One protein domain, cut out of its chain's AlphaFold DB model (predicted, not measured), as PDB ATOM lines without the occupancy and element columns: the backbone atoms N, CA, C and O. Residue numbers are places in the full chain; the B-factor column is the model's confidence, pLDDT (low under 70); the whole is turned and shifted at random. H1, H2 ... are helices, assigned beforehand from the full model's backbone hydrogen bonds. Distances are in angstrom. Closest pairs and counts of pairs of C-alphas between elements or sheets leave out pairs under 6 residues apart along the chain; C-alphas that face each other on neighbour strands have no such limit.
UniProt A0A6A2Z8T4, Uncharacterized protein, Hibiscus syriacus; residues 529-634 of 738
ATOM      1  N   ILE A 529     148.030 201.251 276.977       68.38
ATOM      2  CA  ILE A 529     147.201 201.063 275.771       68.38
ATOM      3  C   ILE A 529     145.738 200.855 276.175       68.38
ATOM      4  O   ILE A 529     144.853 201.548 275.693       68.38
ATOM      5  N   GLU A 530     145.494 199.954 277.125       69.69
ATOM      6  CA  GLU A 530     144.152 199.688 277.643       69.69
ATOM      7  C   GLU A 530     143.574 200.905 278.383       69.69
ATOM      8  O   GLU A 530     142.378 201.170 278.310       69.69
ATOM      9  N   TRP A 531     144.410 201.694 279.068       75.81
ATOM     10  CA  TRP A 531     143.987 202.975 279.634       75.81
ATOM     11  C   TRP A 531     143.598 203.994 278.567       75.81
ATOM     12  O   TRP A 531     142.620 204.703 278.786       75.81
ATOM     13  N   LYS A 532     144.310 204.051 277.433       73.88
ATOM     14  CA  LYS A 532     143.924 204.884 276.288       73.88
ATOM     15  C   LYS A 532     142.540 204.467 275.776       73.88
ATOM     16  O   LYS A 532     141.619 205.267 275.880       73.88
ATOM     17  N   GLU A 533     142.349 203.203 275.394       73.44
ATOM     18  CA  GLU A 533     141.052 202.666 274.925       73.44
ATOM     19  C   GLU A 533     139.900 202.925 275.929       73.44
ATOM     20  O   GLU A 533     138.788 203.305 275.559       73.44
ATOM     21  N   ARG A 534     140.164 202.771 277.238       75.50
ATOM     22  CA  ARG A 534     139.188 203.043 278.313       75.50
ATOM     23  C   ARG A 534     138.881 204.528 278.516       75.50
ATOM     24  O   ARG A 534     137.804 204.834 279.030       75.50
ATOM     25  N   LEU A 535     139.814 205.431 278.212       72.62
ATOM     26  CA  LEU A 535     139.595 206.879 278.270       72.62
ATOM     27  C   LEU A 535     138.825 207.341 277.033       72.62
ATOM     28  O   LEU A 535     137.801 207.992 277.200       72.62
ATOM     29  N   GLU A 536     139.211 206.886 275.839       73.25
ATOM     30  CA  GLU A 536     138.483 207.134 274.584       73.25
ATOM     31  C   GLU A 536     136.987 206.790 274.737       73.25
ATOM     32  O   GLU A 536     136.125 207.621 274.462       73.25
ATOM     33  N   HIS A 537     136.665 205.618 275.304       71.50
ATOM     34  CA  HIS A 537     135.278 205.211 275.571       71.50
ATOM     35  C   HIS A 537     134.593 205.994 276.716       71.50
ATOM     36  O   HIS A 537     133.364 206.075 276.760       71.50
ATOM     37  N   ARG A 538     135.333 206.533 277.697       71.12
ATOM     38  CA  ARG A 538     134.734 207.198 278.874       71.12
ATOM     39  C   ARG A 538     134.498 208.688 278.664       71.12
ATOM     40  O   ARG A 538     133.485 209.199 279.130       71.12
ATOM     41  N   THR A 539     135.458 209.381 278.062       65.88
ATOM     42  CA  THR A 539     135.489 210.846 277.982       65.88
ATOM     43  C   THR A 539     135.372 211.374 276.558       65.88
ATOM     44  O   THR A 539     135.163 212.569 276.400       65.88
ATOM     45  N   GLY A 540     135.526 210.540 275.521       64.56
ATOM     46  CA  GLY A 540     135.540 210.979 274.116       64.56
ATOM     47  C   GLY A 540     136.786 211.786 273.711       64.56
ATOM     48  O   GLY A 540     137.150 211.806 272.542       64.56
ATOM     49  N   GLU A 541     137.483 212.399 274.671       62.97
ATOM     50  CA  GLU A 541     138.797 213.023 274.503       62.97
ATOM     51  C   GLU A 541     139.861 211.965 274.144       62.97
ATOM     52  O   GLU A 541     140.226 211.134 274.981       62.97
ATOM     53  N   THR A 542     140.362 211.996 272.902       58.66
ATOM     54  CA  THR A 542     141.341 211.015 272.378       58.66
ATOM     55  C   THR A 542     142.698 211.625 271.989       58.66
ATOM     56  O   THR A 542     143.676 210.897 271.783       58.66
ATOM     57  N   GLU A 543     142.778 212.955 271.904       64.94
ATOM     58  CA  GLU A 543     143.925 213.672 271.345       64.94
ATOM     59  C   GLU A 543     145.012 213.978 272.390       64.94
ATOM     60  O   GLU A 543     144.755 214.440 273.503       64.94
ATOM     61  N   GLY A 544     146.267 213.741 272.003       72.25
ATOM     62  CA  GLY A 544     147.450 213.992 272.826       72.25
ATOM     63  C   GLY A 544     147.704 212.966 273.942       72.25
ATOM     64  O   GLY A 544     146.956 212.016 274.168       72.25
ATOM     65  N   ALA A 545     148.807 213.160 274.673       83.06
ATOM     66  CA  ALA A 545     149.142 212.357 275.857       83.06
ATOM     67  C   ALA A 545     148.519 212.897 277.161       83.06
ATOM     68  O   ALA A 545     148.578 212.236 278.205       83.06
ATOM     69  N   PHE A 546     147.935 214.099 277.122       86.38
ATOM     70  CA  PHE A 546     147.456 214.803 278.309       86.38
ATOM     71  C   PHE A 546     146.285 214.121 279.038       86.38
ATOM     72  O   PHE A 546     146.365 214.044 280.266       86.38
ATOM     73  N   PRO A 547     145.253 213.557 278.371       82.62
ATOM     74  CA  PRO A 547     144.156 212.878 279.075       82.62
ATOM     75  C   PRO A 547     144.650 211.692 279.918       82.62
ATOM     76  O   PRO A 547     144.292 211.548 281.089       82.62
ATOM     77  N   PHE A 548     145.565 210.889 279.362       81.50
ATOM     78  CA  PHE A 548     146.220 209.788 280.070       81.50
ATOM     79  C   PHE A 548     147.097 210.278 281.228       81.50
ATOM     80  O   PHE A 548     147.030 209.726 282.329       81.50
ATOM     81  N   TYR A 549     147.889 211.331 281.013       84.44
ATOM     82  CA  TYR A 549     148.705 211.947 282.058       84.44
ATOM     83  C   TYR A 549     147.846 212.456 283.229       84.44
ATOM     84  O   TYR A 549     148.078 212.061 284.372       84.44
ATOM     85  N   LYS A 550     146.807 213.252 282.944       83.38
ATOM     86  CA  LYS A 550     145.861 213.799 283.930       83.38
ATOM     87  C   LYS A 550     145.172 212.694 284.721       83.38
ATOM     88  O   LYS A 550     145.117 212.769 285.944       83.38
ATOM     89  N   PHE A 551     144.710 211.636 284.054       78.38
ATOM     90  CA  PHE A 551     144.089 210.501 284.735       78.38
ATOM     91  C   PHE A 551     145.068 209.747 285.650       78.38
ATOM     92  O   PHE A 551     144.700 209.334 286.746       78.38
ATOM     93  N   THR A 552     146.317 209.554 285.216       76.12
ATOM     94  CA  THR A 552     147.306 208.765 285.970       76.12
ATOM     95  C   THR A 552     148.013 209.537 287.080       76.12
ATOM     96  O   THR A 552     148.594 208.892 287.947       76.12
ATOM     97  N   HIS A 553     147.959 210.873 287.086       78.62
ATOM     98  CA  HIS A 553     148.627 211.733 288.077       78.62
ATOM     99  C   HIS A 553     147.643 212.539 288.942       78.62
ATOM    100  O   HIS A 553     148.067 213.408 289.712       78.62
ATOM    101  N   THR A 554     146.349 212.204 288.880       77.06
ATOM    102  CA  THR A 554     145.337 212.657 289.844       77.06
ATOM    103  C   THR A 554     144.853 211.517 290.752       77.06
ATOM    104  O   THR A 554     144.719 210.354 290.352       77.06
ATOM    105  N   SER A 555     144.643 211.856 292.021       67.06
ATOM    106  CA  SER A 555     144.028 211.034 293.054       67.06
ATOM    107  C   SER A 555     142.512 211.034 292.894       67.06
ATOM    108  O   SER A 555     141.916 212.055 292.561       67.06
ATOM    109  N   LYS A 556     141.880 209.897 293.186       59.16
ATOM    110  CA  LYS A 556     140.414 209.777 293.208       59.16
ATOM    111  C   LYS A 556     139.786 210.304 294.499       59.16
ATOM    112  O   LYS A 556     138.598 210.598 294.508       59.16
ATOM    113  N   ASP A 557     140.586 210.416 295.560       55.31
ATOM    114  CA  ASP A 557     140.100 210.595 296.932       55.31
ATOM    115  C   ASP A 557     140.484 211.962 297.536       55.31
ATOM    116  O   ASP A 557     140.115 212.261 298.673       55.31
ATOM    117  N   ASN A 558     141.252 212.788 296.812       51.66
ATOM    118  CA  ASN A 558     141.793 214.046 297.335       51.66
ATOM    119  C   ASN A 558     140.904 215.251 296.984       51.66
ATOM    120  O   ASN A 558     140.456 215.375 295.846       51.66
ATOM    121  N   LYS A 559     140.663 216.140 297.957       47.78
ATOM    122  CA  LYS A 559     139.693 217.249 297.831       47.78
ATOM    123  C   LYS A 559     140.257 218.545 297.232       47.78
ATOM    124  O   LYS A 559     139.463 219.352 296.763       47.78
ATOM    125  N   ASP A 560     141.579 218.707 297.203       47.19
ATOM    126  CA  ASP A 560     142.257 219.872 296.615       47.19
ATOM    127  C   ASP A 560     142.842 219.510 295.240       47.19
ATOM    128  O   ASP A 560     143.729 218.657 295.159       47.19
ATOM    129  N   ASP A 561     142.321 220.126 294.170       56.84
ATOM    130  CA  ASP A 561     142.710 220.049 292.739       56.84
ATOM    131  C   ASP A 561     142.927 218.654 292.100       56.84
ATOM    132  O   ASP A 561     143.201 218.545 290.904       56.84
ATOM    133  N   GLY A 562     142.826 217.569 292.865       67.06
ATOM    134  CA  GLY A 562     143.039 216.188 292.442       67.06
ATOM    135  C   GLY A 562     144.502 215.759 292.258       67.06
ATOM    136  O   GLY A 562     144.758 214.562 292.281       67.06
ATOM    137  N   TRP A 563     145.486 216.646 292.087       74.88
ATOM    138  CA  TRP A 563     146.868 216.248 291.739       74.88
ATOM    139  C   TRP A 563     147.675 215.643 292.908       74.88
ATOM    140  O   TRP A 563     147.502 216.014 294.066       74.88
ATOM    141  N   PHE A 564     148.604 214.724 292.603       65.69
ATOM    142  CA  PHE A 564     149.470 214.079 293.614       65.69
ATOM    143  C   PHE A 564     150.677 214.902 294.088       65.69
ATOM    144  O   PHE A 564     151.279 214.568 295.108       65.69
ATOM    145  N   ASN A 565     151.100 215.908 293.322       70.12
ATOM    146  CA  ASN A 565     152.282 216.723 293.606       70.12
ATOM    147  C   ASN A 565     152.166 218.056 292.855       70.12
ATOM    148  O   ASN A 565     151.700 218.066 291.711       70.12
ATOM    149  N   ASP A 566     152.649 219.144 293.453       76.81
ATOM    150  CA  ASP A 566     152.711 220.466 292.823       76.81
ATOM    151  C   ASP A 566     153.427 220.447 291.470       76.81
ATOM    152  O   ASP A 566     152.889 220.977 290.507       76.81
ATOM    153  N   ASN A 567     154.525 219.701 291.327       79.25
ATOM    154  CA  ASN A 567     155.226 219.521 290.050       79.25
ATOM    155  C   ASN A 567     154.307 218.985 288.935       79.25
ATOM    156  O   ASN A 567     154.475 219.323 287.762       79.25
ATOM    157  N   HIS A 568     153.338 218.124 289.274       82.44
ATOM    158  CA  HIS A 568     152.391 217.585 288.295       82.44
ATOM    159  C   HIS A 568     151.282 218.586 287.948       82.44
ATOM    160  O   HIS A 568     150.865 218.628 286.786       82.44
ATOM    161  N   ARG A 569     150.866 219.405 288.925       83.69
ATOM    162  CA  ARG A 569     149.914 220.516 288.773       83.69
ATOM    163  C   ARG A 569     150.510 221.661 287.947       83.69
ATOM    164  O   ARG A 569     149.892 222.095 286.982       83.69
ATOM    165  N   GLU A 570     151.731 222.089 288.253       85.25
ATOM    166  CA  GLU A 570     152.486 223.099 287.500       85.25
ATOM    167  C   GLU A 570     152.706 222.677 286.046       85.25
ATOM    168  O   GLU A 570     152.428 223.451 285.129       85.25
ATOM    169  N   PHE A 571     153.127 221.428 285.818       88.00
ATOM    170  CA  PHE A 571     153.244 220.869 284.471       88.00
ATOM    171  C   PHE A 571     151.908 220.922 283.711       88.00
ATOM    172  O   PHE A 571     151.873 221.326 282.548       88.00
ATOM    173  N   ALA A 572     150.804 220.541 284.362       87.50
ATOM    174  CA  ALA A 572     149.484 220.556 283.740       87.50
ATOM    175  C   ALA A 572     149.014 221.977 283.402       87.50
ATOM    176  O   ALA A 572     148.522 222.209 282.299       87.50
ATOM    177  N   ASN A 573     149.229 222.931 284.310       88.44
ATOM    178  CA  ASN A 573     148.924 224.342 284.090       88.44
ATOM    179  C   ASN A 573     149.741 224.905 282.919       88.44
ATOM    180  O   ASN A 573     149.173 225.531 282.027       88.44
ATOM    181  N   LYS A 574     151.048 224.615 282.865       90.94
ATOM    182  CA  LYS A 574     151.930 225.037 281.769       90.94
ATOM    183  C   LYS A 574     151.501 224.444 280.422       90.94
ATOM    184  O   LYS A 574     151.504 225.157 279.420       90.94
ATOM    185  N   TYR A 575     151.099 223.169 280.387       90.81
ATOM    186  CA  TYR A 575     150.562 222.539 279.178       90.81
ATOM    187  C   TYR A 575     149.286 223.234 278.693       90.81
ATOM    188  O   TYR A 575     149.217 223.637 277.534       90.81
ATOM    189  N   LEU A 576     148.304 223.427 279.579       89.19
ATOM    190  CA  LEU A 576     147.024 224.049 279.229       89.19
ATOM    191  C   LEU A 576     147.194 225.506 278.774       89.19
ATOM    192  O   LEU A 576     146.606 225.894 277.770       89.19
ATOM    193  N   GLN A 577     148.046 226.288 279.444       89.62
ATOM    194  CA  GLN A 577     148.379 227.657 279.028       89.62
ATOM    195  C   GLN A 577     149.026 227.698 277.637       89.62
ATOM    196  O   GLN A 577     148.651 228.526 276.811       89.62
ATOM    197  N   THR A 578     149.962 226.785 277.354       88.12
ATOM    198  CA  THR A 578     150.630 226.709 276.041       88.12
ATOM    199  C   THR A 578     149.651 226.287 274.938       88.12
ATOM    200  O   THR A 578     149.705 226.821 273.833       88.12
ATOM    201  N   LEU A 579     148.726 225.369 275.242       86.56
ATOM    202  CA  LEU A 579     147.689 224.918 274.312       86.56
ATOM    203  C   LEU A 579     146.718 226.049 273.942       86.56
ATOM    204  O   LEU A 579     146.471 226.262 272.757       86.56
ATOM    205  N   VAL A 580     146.224 226.801 274.933       87.12
ATOM    206  CA  VAL A 580     145.337 227.957 274.705       87.12
ATOM    207  C   VAL A 580     146.053 229.042 273.898       87.12
ATOM    208  O   VAL A 580     145.530 229.473 272.876       87.12
ATOM    209  N   ALA A 581     147.286 229.406 274.267       86.50
ATOM    210  CA  ALA A 581     148.063 230.406 273.530       86.50
ATOM    211  C   ALA A 581     148.317 230.004 272.061       86.50
ATOM    212  O   ALA A 581     148.270 230.848 271.167       86.50
ATOM    213  N   ALA A 582     148.548 228.714 271.787       84.06
ATOM    214  CA  ALA A 582     148.687 228.207 270.422       84.06
ATOM    215  C   ALA A 582     147.362 228.260 269.637       84.06
ATOM    216  O   ALA A 582     147.360 228.603 268.452       84.06
ATOM    217  N   GLN A 583     146.231 227.958 270.283       83.50
ATOM    218  CA  GLN A 583     144.897 228.055 269.679       83.50
ATOM    219  C   GLN A 583     144.525 229.509 269.354       83.50
ATOM    220  O   GLN A 583     144.115 229.793 268.229       83.50
ATOM    221  N   GLU A 584     144.759 230.439 270.281       83.44
ATOM    222  CA  GLU A 584     144.549 231.877 270.080       83.44
ATOM    223  C   GLU A 584     145.408 232.416 268.924       83.44
ATOM    224  O   GLU A 584     144.876 233.031 267.996       83.44
ATOM    225  N   ALA A 585     146.711 232.102 268.905       77.88
ATOM    226  CA  ALA A 585     147.624 232.513 267.834       77.88
ATOM    227  C   ALA A 585     147.235 231.960 266.451       77.88
ATOM    228  O   ALA A 585     147.453 232.625 265.439       77.88
ATOM    229  N   THR A 586     146.632 230.768 266.402       72.00
ATOM    230  CA  THR A 586     146.123 230.176 265.155       72.00
ATOM    231  C   THR A 586     144.832 230.867 264.705       72.00
ATOM    232  O   THR A 586     144.671 231.161 263.523       72.00
ATOM    233  N   SER A 587     143.933 231.197 265.640       65.50
ATOM    234  CA  SER A 587     142.667 231.885 265.339       65.50
ATOM    235  C   SER A 587     142.842 233.325 264.839       65.50
ATOM    236  O   SER A 587     142.014 233.813 264.078       65.50
ATOM    237  N   ALA A 588     143.940 233.990 265.214       64.62
ATOM    238  CA  ALA A 588     144.267 235.345 264.771       64.62
ATOM    239  C   ALA A 588     144.856 235.414 263.344       64.62
ATOM    240  O   ALA A 588     145.095 236.510 262.838       64.62
ATOM    241  N   ASN A 589     145.123 234.270 262.703       62.44
ATOM    242  CA  ASN A 589     145.818 234.185 261.420       62.44
ATOM    243  C   ASN A 589     144.955 233.446 260.380       62.44
ATOM    244  O   ASN A 589     145.234 232.302 260.016       62.44
ATOM    245  N   GLU A 590     143.900 234.116 259.894       56.34
ATOM    246  CA  GLU A 590     142.821 233.568 259.039       56.34
ATOM    247  C   GLU A 590     143.265 232.931 257.698       56.34
ATOM    248  O   GLU A 590     142.429 232.441 256.940       56.34
ATOM    249  N   LEU A 591     144.567 232.908 257.386       55.97
ATOM    250  CA  LEU A 591     145.120 232.395 256.128       55.97
ATOM    251  C   LEU A 591     145.924 231.085 256.259       55.97
ATOM    252  O   LEU A 591     146.493 230.627 255.268       55.97
ATOM    253  N   SER A 592     145.990 230.463 257.444       50.47
ATOM    254  CA  SER A 592     146.690 229.180 257.636       50.47
ATOM    255  C   SER A 592     145.812 228.107 258.284       50.47
ATOM    256  O   SER A 592     145.534 228.165 259.478       50.47
ATOM    257  N   SER A 593     145.458 227.065 257.525       52.06
ATOM    258  CA  SER A 593     144.703 225.883 257.981       52.06
ATOM    259  C   SER A 593     145.533 224.895 258.827       52.06
ATOM    260  O   SER A 593     145.358 223.679 258.746       52.06
ATOM    261  N   VAL A 594     146.474 225.402 259.627       57.16
ATOM    262  CA  VAL A 594     147.363 224.590 260.466       57.16
ATOM    263  C   VAL A 594     146.645 224.272 261.774       57.16
ATOM    264  O   VAL A 594     146.522 225.136 262.636       57.16
ATOM    265  N   SER A 595     146.172 223.036 261.951       66.25
ATOM    266  CA  SER A 595     145.615 222.613 263.240       66.25
ATOM    267  C   SER A 595     146.707 222.574 264.311       66.25
ATOM    268  O   SER A 595     147.785 222.019 264.083       66.25
ATOM    269  N   VAL A 596     146.413 223.103 265.499       76.12
ATOM    270  CA  VAL A 596     147.294 223.000 266.670       76.12
ATOM    271  C   VAL A 596     147.507 221.527 267.027       76.12
ATOM    272  O   VAL A 596     146.535 220.820 267.261       76.12
ATOM    273  N   ASP A 597     148.762 221.074 267.089       80.56
ATOM    274  CA  ASP A 597     149.128 219.694 267.448       80.56
ATOM    275  C   ASP A 597     149.325 219.542 268.977       80.56
ATOM    276  O   ASP A 597     150.344 220.003 269.515       80.56
ATOM    277  N   PRO A 598     148.412 218.857 269.702       82.00
ATOM    278  CA  PRO A 598     148.525 218.682 271.150       82.00
ATOM    279  C   PRO A 598     149.673 217.744 271.559       82.00
ATOM    280  O   PRO A 598     150.182 217.839 272.679       82.00
ATOM    281  N   TYR A 599     150.106 216.838 270.671       83.00
ATOM    282  CA  TYR A 599     151.223 215.927 270.927       83.00
ATOM    283  C   TYR A 599     152.534 216.714 270.988       83.00
ATOM    284  O   TYR A 599     153.300 216.571 271.946       83.00
ATOM    285  N   LYS A 600     152.774 217.597 270.012       83.12
ATOM    286  CA  LYS A 600     153.968 218.448 269.984       83.12
ATOM    287  C   LYS A 600     154.052 219.367 271.207       83.12
ATOM    288  O   LYS A 600     155.087 219.390 271.870       83.12
ATOM    289  N   ILE A 601     152.951 220.033 271.567       85.88
ATOM    290  CA  ILE A 601     152.896 220.934 272.734       85.88
ATOM    291  C   ILE A 601     153.187 220.181 274.039       85.88
ATOM    292  O   ILE A 601     153.967 220.653 274.867       85.88
ATOM    293  N   PHE A 602     152.625 218.980 274.227       87.62
ATOM    294  CA  PHE A 602     152.943 218.166 275.405       87.62
ATOM    295  C   PHE A 602     154.432 217.807 275.451       87.62
ATOM    296  O   PHE A 602     155.050 217.875 276.515       87.62
ATOM    297  N   LEU A 603     155.017 217.426 274.311       86.06
ATOM    298  CA  LEU A 603     156.417 217.022 274.231       86.06
ATOM    299  C   LEU A 603     157.378 218.182 274.539       86.06
ATOM    300  O   LEU A 603     158.355 217.982 275.260       86.06
ATOM    301  N   GLU A 604     157.080 219.389 274.055       85.62
ATOM    302  CA  GLU A 604     157.837 220.611 274.358       85.62
ATOM    303  C   GLU A 604     157.759 220.971 275.848       85.62
ATOM    304  O   GLU A 604     158.787 221.169 276.502       85.62
ATOM    305  N   VAL A 605     156.554 220.965 276.431       88.25
ATOM    306  CA  VAL A 605     156.348 221.250 277.863       88.25
ATOM    307  C   VAL A 605     157.006 220.189 278.760       88.25
ATOM    308  O   VAL A 605     157.480 220.519 279.848       88.25
ATOM    309  N   ALA A 606     157.117 218.942 278.288       84.88
ATOM    310  CA  ALA A 606     157.816 217.836 278.951       84.88
ATOM    311  C   ALA A 606     159.349 217.874 278.850       84.88
ATOM    312  O   ALA A 606     160.004 217.001 279.424       84.88
ATOM    313  N   GLY A 607     159.929 218.860 278.154       83.81
ATOM    314  CA  GLY A 607     161.376 218.946 277.939       83.81
ATOM    315  C   GLY A 607     161.907 217.906 276.946       83.81
ATOM    316  O   GLY A 607     163.086 217.559 276.987       83.81
ATOM    317  N   GLY A 608     161.045 217.397 276.063       82.81
ATOM    318  CA  GLY A 608     161.393 216.432 275.026       82.81
ATOM    319  C   GLY A 608     161.487 214.979 275.499       82.81
ATOM    320  O   GLY A 608     160.911 214.556 276.505       82.81
ATOM    321  N   VAL A 609     162.206 214.177 274.711       80.19
ATOM    322  CA  VAL A 609     162.444 212.753 274.976       80.19
ATOM    323  C   VAL A 609     163.801 212.595 275.659       80.19
ATOM    324  O   VAL A 609     164.826 213.016 275.130       80.19
ATOM    325  N   SER A 610     163.831 211.940 276.818       74.69
ATOM    326  CA  SER A 610     165.092 211.579 277.480       74.69
ATOM    327  C   SER A 610     165.919 210.590 276.648       74.69
ATOM    328  O   SER A 610     165.373 209.799 275.879       74.69
ATOM    329  N   SER A 611     167.227 210.511 276.912       67.25
ATOM    330  CA  SER A 611     168.161 209.552 276.283       67.25
ATOM    331  C   SER A 611     167.795 208.064 276.438       67.25
ATOM    332  O   SER A 611     168.440 207.204 275.848       67.25
ATOM    333  N   LYS A 612     166.762 207.738 277.228       67.12
ATOM    334  CA  LYS A 612     166.214 206.383 277.419       67.12
ATOM    335  C   LYS A 612     164.828 206.199 276.775       67.12
ATOM    336  O   LYS A 612     164.093 205.300 277.180       67.12
ATOM    337  N   GLY A 613     164.436 207.074 275.845       71.50
ATOM    338  CA  GLY A 613     163.164 207.008 275.112       71.50
ATOM    339  C   GLY A 613     161.917 207.371 275.934       71.50
ATOM    340  O   GLY A 613     160.800 207.111 275.489       71.50
ATOM    341  N   ARG A 614     162.085 207.937 277.140       77.06
ATOM    342  CA  ARG A 614     160.990 208.270 278.076       77.06
ATOM    343  C   ARG A 614     160.661 209.758 278.038       77.06
ATOM    344  O   ARG A 614     161.584 210.569 277.974       77.06
ATOM    345  N   VAL A 615     159.384 210.097 278.185       82.44
ATOM    346  CA  VAL A 615     158.875 211.480 278.295       82.44
ATOM    347  C   VAL A 615     158.367 211.720 279.721       82.44
ATOM    348  O   VAL A 615     157.871 210.784 280.359       82.44
ATOM    349  N   PHE A 616     158.508 212.938 280.255       82.19
ATOM    350  CA  PHE A 616     158.005 213.281 281.593       82.19
ATOM    351  C   PHE A 616     156.495 213.000 281.704       82.19
ATOM    352  O   PHE A 616     155.749 213.179 280.745       82.19
ATOM    353  N   GLY A 617     156.050 212.467 282.845       76.94
ATOM    354  CA  GLY A 617     154.651 212.083 283.077       76.94
ATOM    355  C   GLY A 617     154.139 210.857 282.298       76.94
ATOM    356  O   GLY A 617     153.234 210.179 282.764       76.94
ATOM    357  N   VAL A 618     154.715 210.515 281.144       78.56
ATOM    358  CA  VAL A 618     154.266 209.378 280.310       78.56
ATOM    359  C   VAL A 618     155.198 208.163 280.455       78.56
ATOM    360  O   VAL A 618     154.795 207.014 280.269       78.56
ATOM    361  N   GLY A 619     156.457 208.382 280.842       80.50
ATOM    362  CA  GLY A 619     157.411 207.322 281.163       80.50
ATOM    363  C   GLY A 619     157.691 206.399 279.975       80.50
ATOM    364  O   GLY A 619     158.017 206.859 278.882       80.50
ATOM    365  N   SER A 620     157.579 205.086 280.192       68.75
ATOM    366  CA  SER A 620     157.733 204.056 279.153       68.75
ATOM    367  C   SER A 620     156.530 203.929 278.212       68.75
ATOM    368  O   SER A 620     156.628 203.211 277.223       68.75
ATOM    369  N   ALA A 621     155.416 204.623 278.476       74.25
ATOM    370  CA  ALA A 621     154.278 204.692 277.561       74.25
ATOM    371  C   ALA A 621     154.472 205.735 276.441       74.25
ATOM    372  O   ALA A 621     153.620 205.845 275.564       74.25
ATOM    373  N   ALA A 622     155.588 206.480 276.433       77.44
ATOM    374  CA  ALA A 622     155.893 207.479 275.408       77.44
ATOM    375  C   ALA A 622     155.748 206.972 273.950       77.44
ATOM    376  O   ALA A 622     155.170 207.712 273.158       77.44
ATOM    377  N   PRO A 623     156.130 205.724 273.588       75.00
ATOM    378  CA  PRO A 623     155.938 205.189 272.232       75.00
ATOM    379  C   PRO A 623     154.477 205.032 271.768       75.00
ATOM    380  O   PRO A 623     154.245 204.719 270.605       75.00
ATOM    381  N   ILE A 624     153.485 205.206 272.654       75.50
ATOM    382  CA  ILE A 624     152.051 205.216 272.296       75.50
ATOM    383  C   ILE A 624     151.647 206.563 271.670       75.50
ATOM    384  O   ILE A 624     150.683 206.624 270.909       75.50
ATOM    385  N   TYR A 625     152.380 207.633 271.997       77.06
ATOM    386  CA  TYR A 625     152.050 209.017 271.647       77.06
ATOM    387  C   TYR A 625     153.123 209.682 270.769       77.06
ATOM    388  O   TYR A 625     152.814 210.620 270.043       77.06
ATOM    389  N   TYR A 626     154.372 209.203 270.819       79.62
ATOM    390  CA  TYR A 626     155.529 209.822 270.168       79.62
ATOM    391  C   TYR A 626     156.390 208.782 269.449       79.62
ATOM    392  O   TYR A 626     156.630 207.693 269.972       79.62
ATOM    393  N   ASN A 627     156.928 209.138 268.282       64.69
ATOM    394  CA  ASN A 627     157.847 208.284 267.527       64.69
ATOM    395  C   ASN A 627     159.272 208.341 268.120       64.69
ATOM    396  O   ASN A 627     160.163 208.998 267.581       64.69
ATOM    397  N   THR A 628     159.483 207.705 269.279       58.62
ATOM    398  CA  THR A 628     160.786 207.702 269.962       58.62
ATOM    399  C   THR A 628     161.702 206.604 269.408       58.62
ATOM    400  O   THR A 628     161.395 205.412 269.453       58.62
ATOM    401  N   SER A 629     162.856 207.000 268.864       47.81
ATOM    402  CA  SER A 629     163.821 206.053 268.296       47.81
ATOM    403  C   SER A 629     164.654 205.369 269.388       47.81
ATOM    404  O   SER A 629     165.370 206.034 270.126       47.81
ATOM    405  N   GLN A 630     164.599 204.029 269.407       43.47
ATOM    406  CA  GLN A 630     165.288 203.095 270.321       43.47
ATOM    407  C   GLN A 630     164.761 203.111 271.779       43.47
ATOM    408  O   GLN A 630     164.786 204.109 272.486       43.47
ATOM    409  N   THR A 631     164.243 201.988 272.289       33.88
ATOM    410  CA  THR A 631     165.070 200.899 272.846       33.88
ATOM    411  C   THR A 631     164.452 199.498 272.676       33.88
ATOM    412  O   THR A 631     163.240 199.324 272.609       33.88
ATOM    413  N   SER A 632     165.343 198.504 272.608       36.31
ATOM    414  CA  SER A 632     165.178 197.049 272.798       36.31
ATOM    415  C   SER A 632     163.775 196.419 272.958       36.31
ATOM    416  O   SER A 632     163.104 196.591 273.971       36.31
ATOM    417  N   SER A 633     163.516 195.453 272.066       36.41
ATOM    418  CA  SER A 633     162.685 194.249 272.259       36.41
ATOM    419  C   SER A 633     161.147 194.370 272.311       36.41
ATOM    420  O   SER A 633     160.515 194.779 273.283       36.41
ATOM    421  N   SER A 634     160.557 193.783 271.262       38.41
ATOM    422  CA  SER A 634     159.336 192.964 271.298       38.41
ATOM    423  C   SER A 634     158.019 193.592 271.786       38.41
ATOM    424  O   SER A 634     157.121 192.883 272.232       38.41
TER     425      SER A 634
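What this domain is: This is residues 529 to 634 of the 738 residues of an uncharacterized protein of Hibiscus syriacus (UniProt A0A6A2Z8T4). Short H4 packs on residues 571 to 579 of the long helix H3, and H2 lies between this pair and H1. The turn at residues 588 to 593 sticks out, and residues 606 to 634 have no named element. The printed part has 106 residues, with four named helices and no named strand; its class is all helix, with under half of the residues in named elements. It is only just compact, close to loose: radius of gyration of the C-alphas 15.1 A, spans 43 by 41 by 28 A.

How they stand to each other: H1, residues 529 to 539, touches H2, residues 546 to 553, about perpendicular at 74 degrees; the closest C-alphas, Lys 532 and Phe 548, are 6.6 A apart. H3, residues 566 to 587, touches H4, residues 598 to 605, at a steep tilt of 53 degrees; Tyr 575 and Val 605 have the closest C-alphas, 6.1 A apart. H1 is apart from H3 and H4. Every helical O i to N i+4 pair is within hydrogen-bond range.

Where its parts are: H1 begins at C-alpha 529 (147.201, 201.063, 275.771); H3 measures 31.4 A; H4 ends at C-alpha 605 (156.348, 221.250, 277.863).

The domain as a whole: The printed part has no cut. The link H2 to H3 is long. pLDDT is under 70 in 36 residues, among them 627 to 634.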